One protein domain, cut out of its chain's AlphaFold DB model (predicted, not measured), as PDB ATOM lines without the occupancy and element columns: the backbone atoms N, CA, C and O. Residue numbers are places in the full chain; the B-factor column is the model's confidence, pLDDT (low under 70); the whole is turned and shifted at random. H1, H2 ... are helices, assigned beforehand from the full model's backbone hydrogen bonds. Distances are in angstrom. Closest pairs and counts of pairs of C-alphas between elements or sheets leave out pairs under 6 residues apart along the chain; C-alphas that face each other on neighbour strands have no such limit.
ATOM      1  N   SER A   2      19.631 -55.501 -33.707       62.75
ATOM      2  CA  SER A   2      21.033 -55.792 -33.300       62.75
ATOM      3  C   SER A   2      22.100 -55.064 -34.142       62.75
ATOM      4  O   SER A   2      23.137 -54.662 -33.612       62.75
ATOM      5  N   GLY A   3      21.817 -54.796 -35.423       73.12
ATOM      6  CA  GLY A   3      22.767 -54.150 -36.338       73.12
ATOM      7  C   GLY A   3      23.168 -52.729 -35.929       73.12
ATOM      8  O   GLY A   3      24.328 -52.356 -36.068       73.12
ATOM      9  N   ARG A   4      22.250 -51.944 -35.342       82.12
ATOM     10  CA  ARG A   4      22.530 -50.559 -34.912       82.12
ATOM     11  C   ARG A   4      23.528 -50.500 -33.751       82.12
ATOM     12  O   ARG A   4      24.416 -49.655 -33.758       82.12
ATOM     13  N   LYS A   5      23.416 -51.422 -32.784       83.25
ATOM     14  CA  LYS A   5      24.360 -51.529 -31.658       83.25
ATOM     15  C   LYS A   5      25.747 -51.967 -32.133       83.25
ATOM     16  O   LYS A   5      26.739 -51.389 -31.705       83.25
ATOM     17  N   SER A   6      25.809 -52.942 -33.044       81.31
ATOM     18  CA  SER A   6      27.077 -53.405 -33.625       81.31
ATOM     19  C   SER A   6      27.789 -52.290 -34.401       81.31
ATOM     20  O   SER A   6      28.961 -52.019 -34.143       81.31
ATOM     21  N   LYS A   7      27.057 -51.564 -35.263       83.44
ATOM     22  CA  LYS A   7      27.582 -50.405 -36.008       83.44
ATOM     23  C   LYS A   7      28.128 -49.321 -35.079       83.44
ATOM     24  O   LYS A   7      29.237 -48.843 -35.283       83.44
ATOM     25  N   ARG A   8      27.382 -48.974 -34.023       87.75
ATOM     26  CA  ARG A   8      27.825 -47.991 -33.024       87.75
ATOM     27  C   ARG A   8      29.103 -48.436 -32.309       87.75
ATOM     28  O   ARG A   8      30.008 -47.630 -32.157       87.75
ATOM     29  N   LYS A   9      29.203 -49.713 -31.924       87.44
ATOM     30  CA  LYS A   9      30.405 -50.265 -31.282       87.44
ATOM     31  C   LYS A   9      31.642 -50.183 -32.184       87.44
ATOM     32  O   LYS A   9      32.719 -49.884 -31.678       87.44
ATOM     33  N   GLY A  10      31.491 -50.475 -33.480       87.50
ATOM     34  CA  GLY A  10      32.565 -50.306 -34.468       87.50
ATOM     35  C   GLY A  10      33.011 -48.849 -34.539       87.50
ATOM     36  O   GLY A  10      34.149 -48.541 -34.201       87.50
ATOM     37  N   TYR A  11      32.053 -47.951 -34.788       89.38
ATOM     38  CA  TYR A  11      32.285 -46.507 -34.840       89.38
ATOM     39  C   TYR A  11      32.996 -45.965 -33.588       89.38
ATOM     40  O   TYR A  11      33.918 -45.159 -33.697       89.38
ATOM     41  N   GLU A  12      32.568 -46.383 -32.394       92.94
ATOM     42  CA  GLU A  12      33.187 -45.978 -31.129       92.94
ATOM     43  C   GLU A  12      34.631 -46.480 -31.016       92.94
ATOM     44  O   GLU A  12      35.497 -45.697 -30.645       92.94
ATOM     45  N   GLY A  13      34.901 -47.738 -31.382       92.69
ATOM     46  CA  GLY A  13      36.260 -48.290 -31.365       92.69
ATOM     47  C   GLY A  13      37.198 -47.600 -32.358       92.69
ATOM     48  O   GLY A  13      38.331 -47.286 -32.015       92.69
ATOM     49  N   GLU A  14      36.721 -47.297 -33.566       93.44
ATOM     50  CA  GLU A  14      37.500 -46.549 -34.562       93.44
ATOM     51  C   GLU A  14      37.795 -45.118 -34.096       93.44
ATOM     52  O   GLU A  14      38.896 -44.606 -34.293       93.44
ATOM     53  N   ARG A  15      36.812 -44.453 -33.468       93.69
ATOM     54  CA  ARG A  15      36.987 -43.096 -32.930       93.69
ATOM     55  C   ARG A  15      37.987 -43.078 -31.776       93.69
ATOM     56  O   ARG A  15      38.825 -42.185 -31.729       93.69
ATOM     57  N   GLU A  16      37.887 -44.047 -30.871       95.88
ATOM     58  CA  GLU A  16      38.834 -44.246 -29.774       95.88
ATOM     59  C   GLU A  16      40.250 -44.447 -30.324       95.88
ATOM     60  O   GLU A  16      41.151 -43.693 -29.971       95.88
ATOM     61  N   PHE A  17      40.432 -45.365 -31.276       95.94
ATOM     62  CA  PHE A  17      41.742 -45.646 -31.863       95.94
ATOM     63  C   PHE A  17      42.369 -44.417 -32.540       95.94
ATOM     64  O   PHE A  17      43.530 -44.108 -32.291       95.94
ATOM     65  N   VAL A  18      41.596 -43.659 -33.328       95.06
ATOM     66  CA  VAL A  18      42.086 -42.414 -33.948       95.06
ATOM     67  C   VAL A  18      42.454 -41.354 -32.912       95.06
ATOM     68  O   VAL A  18      43.427 -40.633 -33.107       95.06
ATOM     69  N   SER A  19      41.722 -41.262 -31.799       95.50
ATOM     70  CA  SER A  19      42.043 -40.290 -30.745       95.50
ATOM     71  C   SER A  19      43.368 -40.572 -30.033       95.50
ATOM     72  O   SER A  19      43.955 -39.655 -29.469       95.50
ATOM     73  N   LEU A  20      43.848 -41.819 -30.084       96.25
ATOM     74  CA  LEU A  20      45.100 -42.237 -29.456       96.25
ATOM     75  C   LEU A  20      46.331 -41.994 -30.340       96.25
ATOM     76  O   LEU A  20      47.450 -42.075 -29.844       96.25
ATOM     77  N   ILE A  21      46.146 -41.724 -31.637       94.75
ATOM     78  CA  ILE A  21      47.239 -41.597 -32.608       94.75
ATOM     79  C   ILE A  21      47.072 -40.281 -33.383       94.75
ATOM     80  O   ILE A  21      46.366 -40.257 -34.404       94.75
ATOM     81  N   PRO A  22      47.710 -39.183 -32.934       91.44
ATOM     82  CA  PRO A  22      47.631 -37.881 -33.592       91.44
ATOM     83  C   PRO A  22      47.934 -37.960 -35.093       91.44
ATOM     84  O   PRO A  22      48.850 -38.654 -35.516       91.44
ATOM     85  N   GLY A  23      47.142 -37.262 -35.911       92.12
ATOM     86  CA  GLY A  23      47.277 -37.262 -37.375       92.12
ATOM     87  C   GLY A  23      46.560 -38.409 -38.100       92.12
ATOM     88  O   GLY A  23      46.407 -38.344 -39.321       92.12
ATOM     89  N   SER A  24      46.057 -39.416 -37.378       95.00
ATOM     90  CA  SER A  24      45.245 -40.487 -37.969       95.00
ATOM     91  C   SER A  24      43.853 -40.000 -38.368       95.00
ATOM     92  O   SER A  24      43.299 -39.068 -37.779       95.00
ATOM     93  N   LYS A  25      43.247 -40.649 -39.365       94.19
ATOM     94  CA  LYS A  25      41.914 -40.301 -39.880       94.19
ATOM     95  C   LYS A  25      41.097 -41.555 -40.140       94.19
ATOM     96  O   LYS A  25      41.607 -42.529 -40.681       94.19
ATOM     97  N   ARG A  26      39.810 -41.522 -39.800       92.81
ATOM     98  CA  ARG A  26      38.877 -42.589 -40.185       92.81
ATOM     99  C   ARG A  26      38.551 -42.521 -41.670       92.81
ATOM    100  O   ARG A  26      38.423 -41.425 -42.214       92.81
ATOM    101  N   VAL A  27      38.326 -43.676 -42.284       87.69
ATOM    102  CA  VAL A  27      37.795 -43.776 -43.647       87.69
ATOM    103  C   VAL A  27      36.262 -43.745 -43.584       87.69
ATOM    104  O   VAL A  27      35.648 -44.617 -42.962       87.69
ATOM    105  N   PRO A  28      35.595 -42.745 -44.188       77.94
ATOM    106  CA  PRO A  28      34.139 -42.704 -44.223       77.94
ATOM    107  C   PRO A  28      33.566 -43.918 -44.957       77.94
ATOM    108  O   PRO A  28      34.112 -44.359 -45.961       77.94
ATOM    109  N   LEU A  29      32.427 -44.426 -44.478       75.56
ATOM    110  CA  LEU A  29      31.673 -45.509 -45.123       75.56
ATOM    111  C   LEU A  29      32.436 -46.846 -45.284       75.56
ATOM    112  O   LEU A  29      31.922 -47.724 -45.978       75.56
ATOM    113  N   SER A  30      33.576 -47.059 -44.602       71.94
ATOM    114  CA  SER A  30      34.379 -48.300 -44.684       71.94
ATOM    115  C   SER A  30      33.522 -49.563 -44.502       71.94
ATOM    116  O   SER A  30      33.518 -50.450 -45.352       71.94
ATOM    117  N   GLY A  31      32.672 -49.587 -43.471       65.00
ATOM    118  CA  GLY A  31      31.779 -50.712 -43.170       65.00
ATOM    119  C   GLY A  31      30.612 -50.939 -44.146       65.00
ATOM    120  O   GLY A  31      29.860 -51.895 -43.968       65.00
ATOM    121  N   SER A  32      30.421 -50.066 -45.139       67.62
ATOM    122  CA  SER A  32      29.395 -50.188 -46.192       67.62
ATOM    123  C   SER A  32      29.968 -50.388 -47.593       67.62
ATOM    124  O   SER A  32      29.238 -50.853 -48.461       67.62
ATOM    125  N   VAL A  33      31.238 -50.042 -47.813       63.78
ATOM    126  CA  VAL A  33      31.879 -50.095 -49.136       63.78
ATOM    127  C   VAL A  33      32.249 -51.532 -49.528       63.78
ATOM    128  O   VAL A  33      32.099 -51.881 -50.692       63.78
ATOM    129  N   GLY A  34      32.616 -52.394 -48.569       54.91
ATOM    130  CA  GLY A  34      32.990 -53.792 -48.832       54.91
ATOM    131  C   GLY A  34      34.261 -53.953 -49.689       54.91
ATOM    132  O   GLY A  34      34.658 -53.059 -50.429       54.91
ATOM    133  N   GLY A  35      34.924 -55.110 -49.587       58.34
ATOM    134  CA  GLY A  35      36.110 -55.450 -50.392       58.34
ATOM    135  C   GLY A  35      37.462 -55.027 -49.796       58.34
ATOM    136  O   GLY A  35      37.543 -54.501 -48.691       58.34
ATOM    137  N   GLU A  36      38.543 -55.267 -50.540       50.12
ATOM    138  CA  GLU A  36      39.954 -55.134 -50.108       50.12
ATOM    139  C   GLU A  36      40.403 -53.694 -49.773       50.12
ATOM    140  O   GLU A  36      41.495 -53.464 -49.246       50.12
ATOM    141  N   HIS A  37      39.549 -52.704 -50.041       51.47
ATOM    142  CA  HIS A  37      39.804 -51.291 -49.767       51.47
ATOM    143  C   HIS A  37      39.034 -50.746 -48.553       51.47
ATOM    144  O   HIS A  37      39.181 -49.568 -48.227       51.47
ATOM    145  N   SER A  38      38.270 -51.579 -47.835       64.69
ATOM    146  CA  SER A  38      37.472 -51.179 -46.668       64.69
ATOM    147  C   SER A  38      38.293 -51.076 -45.375       64.69
ATOM    148  O   SER A  38      37.945 -51.693 -44.375       64.69
ATOM    149  N   ASN A  39      39.402 -50.341 -45.383       73.94
ATOM    150  CA  ASN A  39      40.178 -50.130 -44.158       73.94
ATOM    151  C   ASN A  39      39.476 -49.091 -43.278       73.94
ATOM    152  O   ASN A  39      38.890 -48.144 -43.800       73.94
ATOM    153  N   ASP A  40      39.553 -49.238 -41.960       79.38
ATOM    154  CA  ASP A  40      38.846 -48.360 -41.026       79.38
ATOM    155  C   ASP A  40      39.564 -47.022 -40.785       79.38
ATOM    156  O   ASP A  40      38.924 -45.976 -40.622       79.38
ATOM    157  N   VAL A  41      40.899 -47.040 -40.747       91.81
ATOM    158  CA  VAL A  41      41.737 -45.898 -40.351       91.81
ATOM    159  C   VAL A  41      42.965 -45.771 -41.254       91.81
ATOM    160  O   VAL A  41      43.584 -46.765 -41.627       91.81
ATOM    161  N   ILE A  42      43.335 -44.534 -41.580       93.62
ATOM    162  CA  ILE A  42      44.610 -44.164 -42.200       93.62
ATOM    163  C   ILE A  42      45.491 -43.513 -41.134       93.62
ATOM    164  O   ILE A  42      45.062 -42.567 -40.471       93.62
ATOM    165  N   LEU A  43      46.704 -44.030 -40.968       94.19
ATOM    166  CA  LEU A  43      47.705 -43.547 -40.019       94.19
ATOM    167  C   LEU A  43      48.546 -42.406 -40.623       94.19
ATOM    168  O   LEU A  43      48.551 -42.240 -41.846       94.19
ATOM    169  N   PRO A  44      49.293 -41.632 -39.809       92.62
ATOM    170  CA  PRO A  44      50.042 -40.465 -40.289       92.62
ATOM    171  C   PRO A  44      51.084 -40.799 -41.361       92.62
ATOM    172  O   PRO A  44      51.315 -40.014 -42.273       92.62
ATOM    173  N   ASN A  45      51.660 -42.000 -41.295       91.69
ATOM    174  CA  ASN A  45      52.623 -42.514 -42.268       91.69
ATOM    175  C   ASN A  45      51.970 -43.126 -43.530       91.69
ATOM    176  O   ASN A  45      52.641 -43.812 -44.301       91.69
ATOM    177  N   GLY A  46      50.657 -42.952 -43.715       91.50
ATOM    178  CA  GLY A  46      49.894 -43.485 -44.846       91.50
ATOM    179  C   GLY A  46      49.495 -44.958 -44.722       91.50
ATOM    180  O   GLY A  46      48.838 -45.487 -45.621       91.50
ATOM    181  N   TRP A  47      49.852 -45.641 -43.631       92.12
ATOM    182  CA  TRP A  47      49.442 -47.028 -43.417       92.12
ATOM    183  C   TRP A  47      47.942 -47.146 -43.194       92.12
ATOM    184  O   TRP A  47      47.300 -46.270 -42.614       92.12
ATOM    185  N   ARG A  48      47.387 -48.275 -43.635       92.19
ATOM    186  CA  ARG A  48      45.973 -48.598 -43.472       92.19
ATOM    187  C   ARG A  48      45.801 -49.555 -42.300       92.19
ATOM    188  O   ARG A  48      46.529 -50.538 -42.201       92.19
ATOM    189  N   ALA A  49      44.847 -49.257 -41.428       92.19
ATOM    190  CA  ALA A  49      44.572 -50.013 -40.219       92.19
ATOM    191  C   ALA A  49      43.104 -50.450 -40.166       92.19
ATOM    192  O   ALA A  49      42.191 -49.669 -40.435       92.19
ATOM    193  N   GLU A  50      42.901 -51.703 -39.769       92.44
ATOM    194  CA  GLU A  50      41.596 -52.297 -39.478       92.44
ATOM    195  C   GLU A  50      41.391 -52.354 -37.958       92.44
ATOM    196  O   GLU A  50      42.247 -52.871 -37.234       92.44
ATOM    197  N   VAL A  51      40.252 -51.870 -37.448       91.94
ATOM    198  CA  VAL A  51      40.025 -51.742 -36.000       91.94
ATOM    199  C   VAL A  51      39.040 -52.801 -35.509       91.94
ATOM    200  O   VAL A  51      37.837 -52.787 -35.781       91.94
ATOM    201  N   LYS A  52      39.525 -53.739 -34.688       89.56
ATOM    202  CA  LYS A  52      38.698 -54.823 -34.133       89.56
ATOM    203  C   LYS A  52      38.517 -54.694 -32.623       89.56
ATOM    204  O   LYS A  52      39.380 -55.067 -31.840       89.56
ATOM    205  N   ARG A  53      37.310 -54.308 -32.197       89.88
ATOM    206  CA  ARG A  53      36.884 -54.386 -30.787       89.88
ATOM    207  C   ARG A  53      36.000 -55.611 -30.541       89.88
ATOM    208  O   ARG A  53      34.864 -55.678 -31.030       89.88
ATOM    209  N   ARG A  54      36.481 -56.595 -29.776       87.19
ATOM    210  CA  ARG A  54      35.748 -57.832 -29.425       87.19
ATOM    211  C   ARG A  54      35.833 -58.110 -27.922       87.19
ATOM    212  O   ARG A  54      36.734 -57.628 -27.257       87.19
TER     213      ARG A  54
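This is residues 2 to 54 of the 101 residues of an uncharacterized protein of Parageobacillus thermantarcticus (UniProt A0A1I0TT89). One long helix, H1, forms one side of the domain, and the rest of the printed part folds back over it as mostly loops, with the single short turn of H2 among them. After H2, residues 34 to 54 loop out past Asn 45 and return, and short antiparallel pairings join residues 25 to 26, 41 to 42 and 48 to 49 into a small patch. The printed part has 53 residues, with two named helices in the order H1, H2 and no named strand. The class is all helix, though the helices hold 23 of the 53 residues, under half. The whole is compact, with a radius of gyration of the C-alphas of 10.9 A and spans of 35 by 24 by 17 A.

H1, residues 2 to 20, and H2, residues 30 to 33, are only just apart, with a closest distance of 8.3 A between their C-alphas. A short link of 9 residues joins them. Within it, residues 25 to 26 pair antiparallel with residues 41 to 42. Residues 41 to 42 also pair antiparallel with residues 48 to 49. In H1 every O i to N i+4 pair is within hydrogen-bond range; H2 is too short for such a pair, and its 1 O i to N i+3 pair is within range.

H1 begins at C-alpha 2 at (21.033, -55.792, -33.300) and ends at C-alpha 20 at (45.100, -42.237, -29.456), a length of 27.9 A. H2 measures 5.4 A and ends at C-alpha 33 at (31.879, -50.095, -49.136).

The two C-alphas farthest apart are those of Ser 2 and Asn 45, at 35.4 A. The printed part has no cut. Residues 34 to 54 hold no named element. The mean pLDDT of the printed part is 84.1; residue 2 and residues 31 to 38 are under 70.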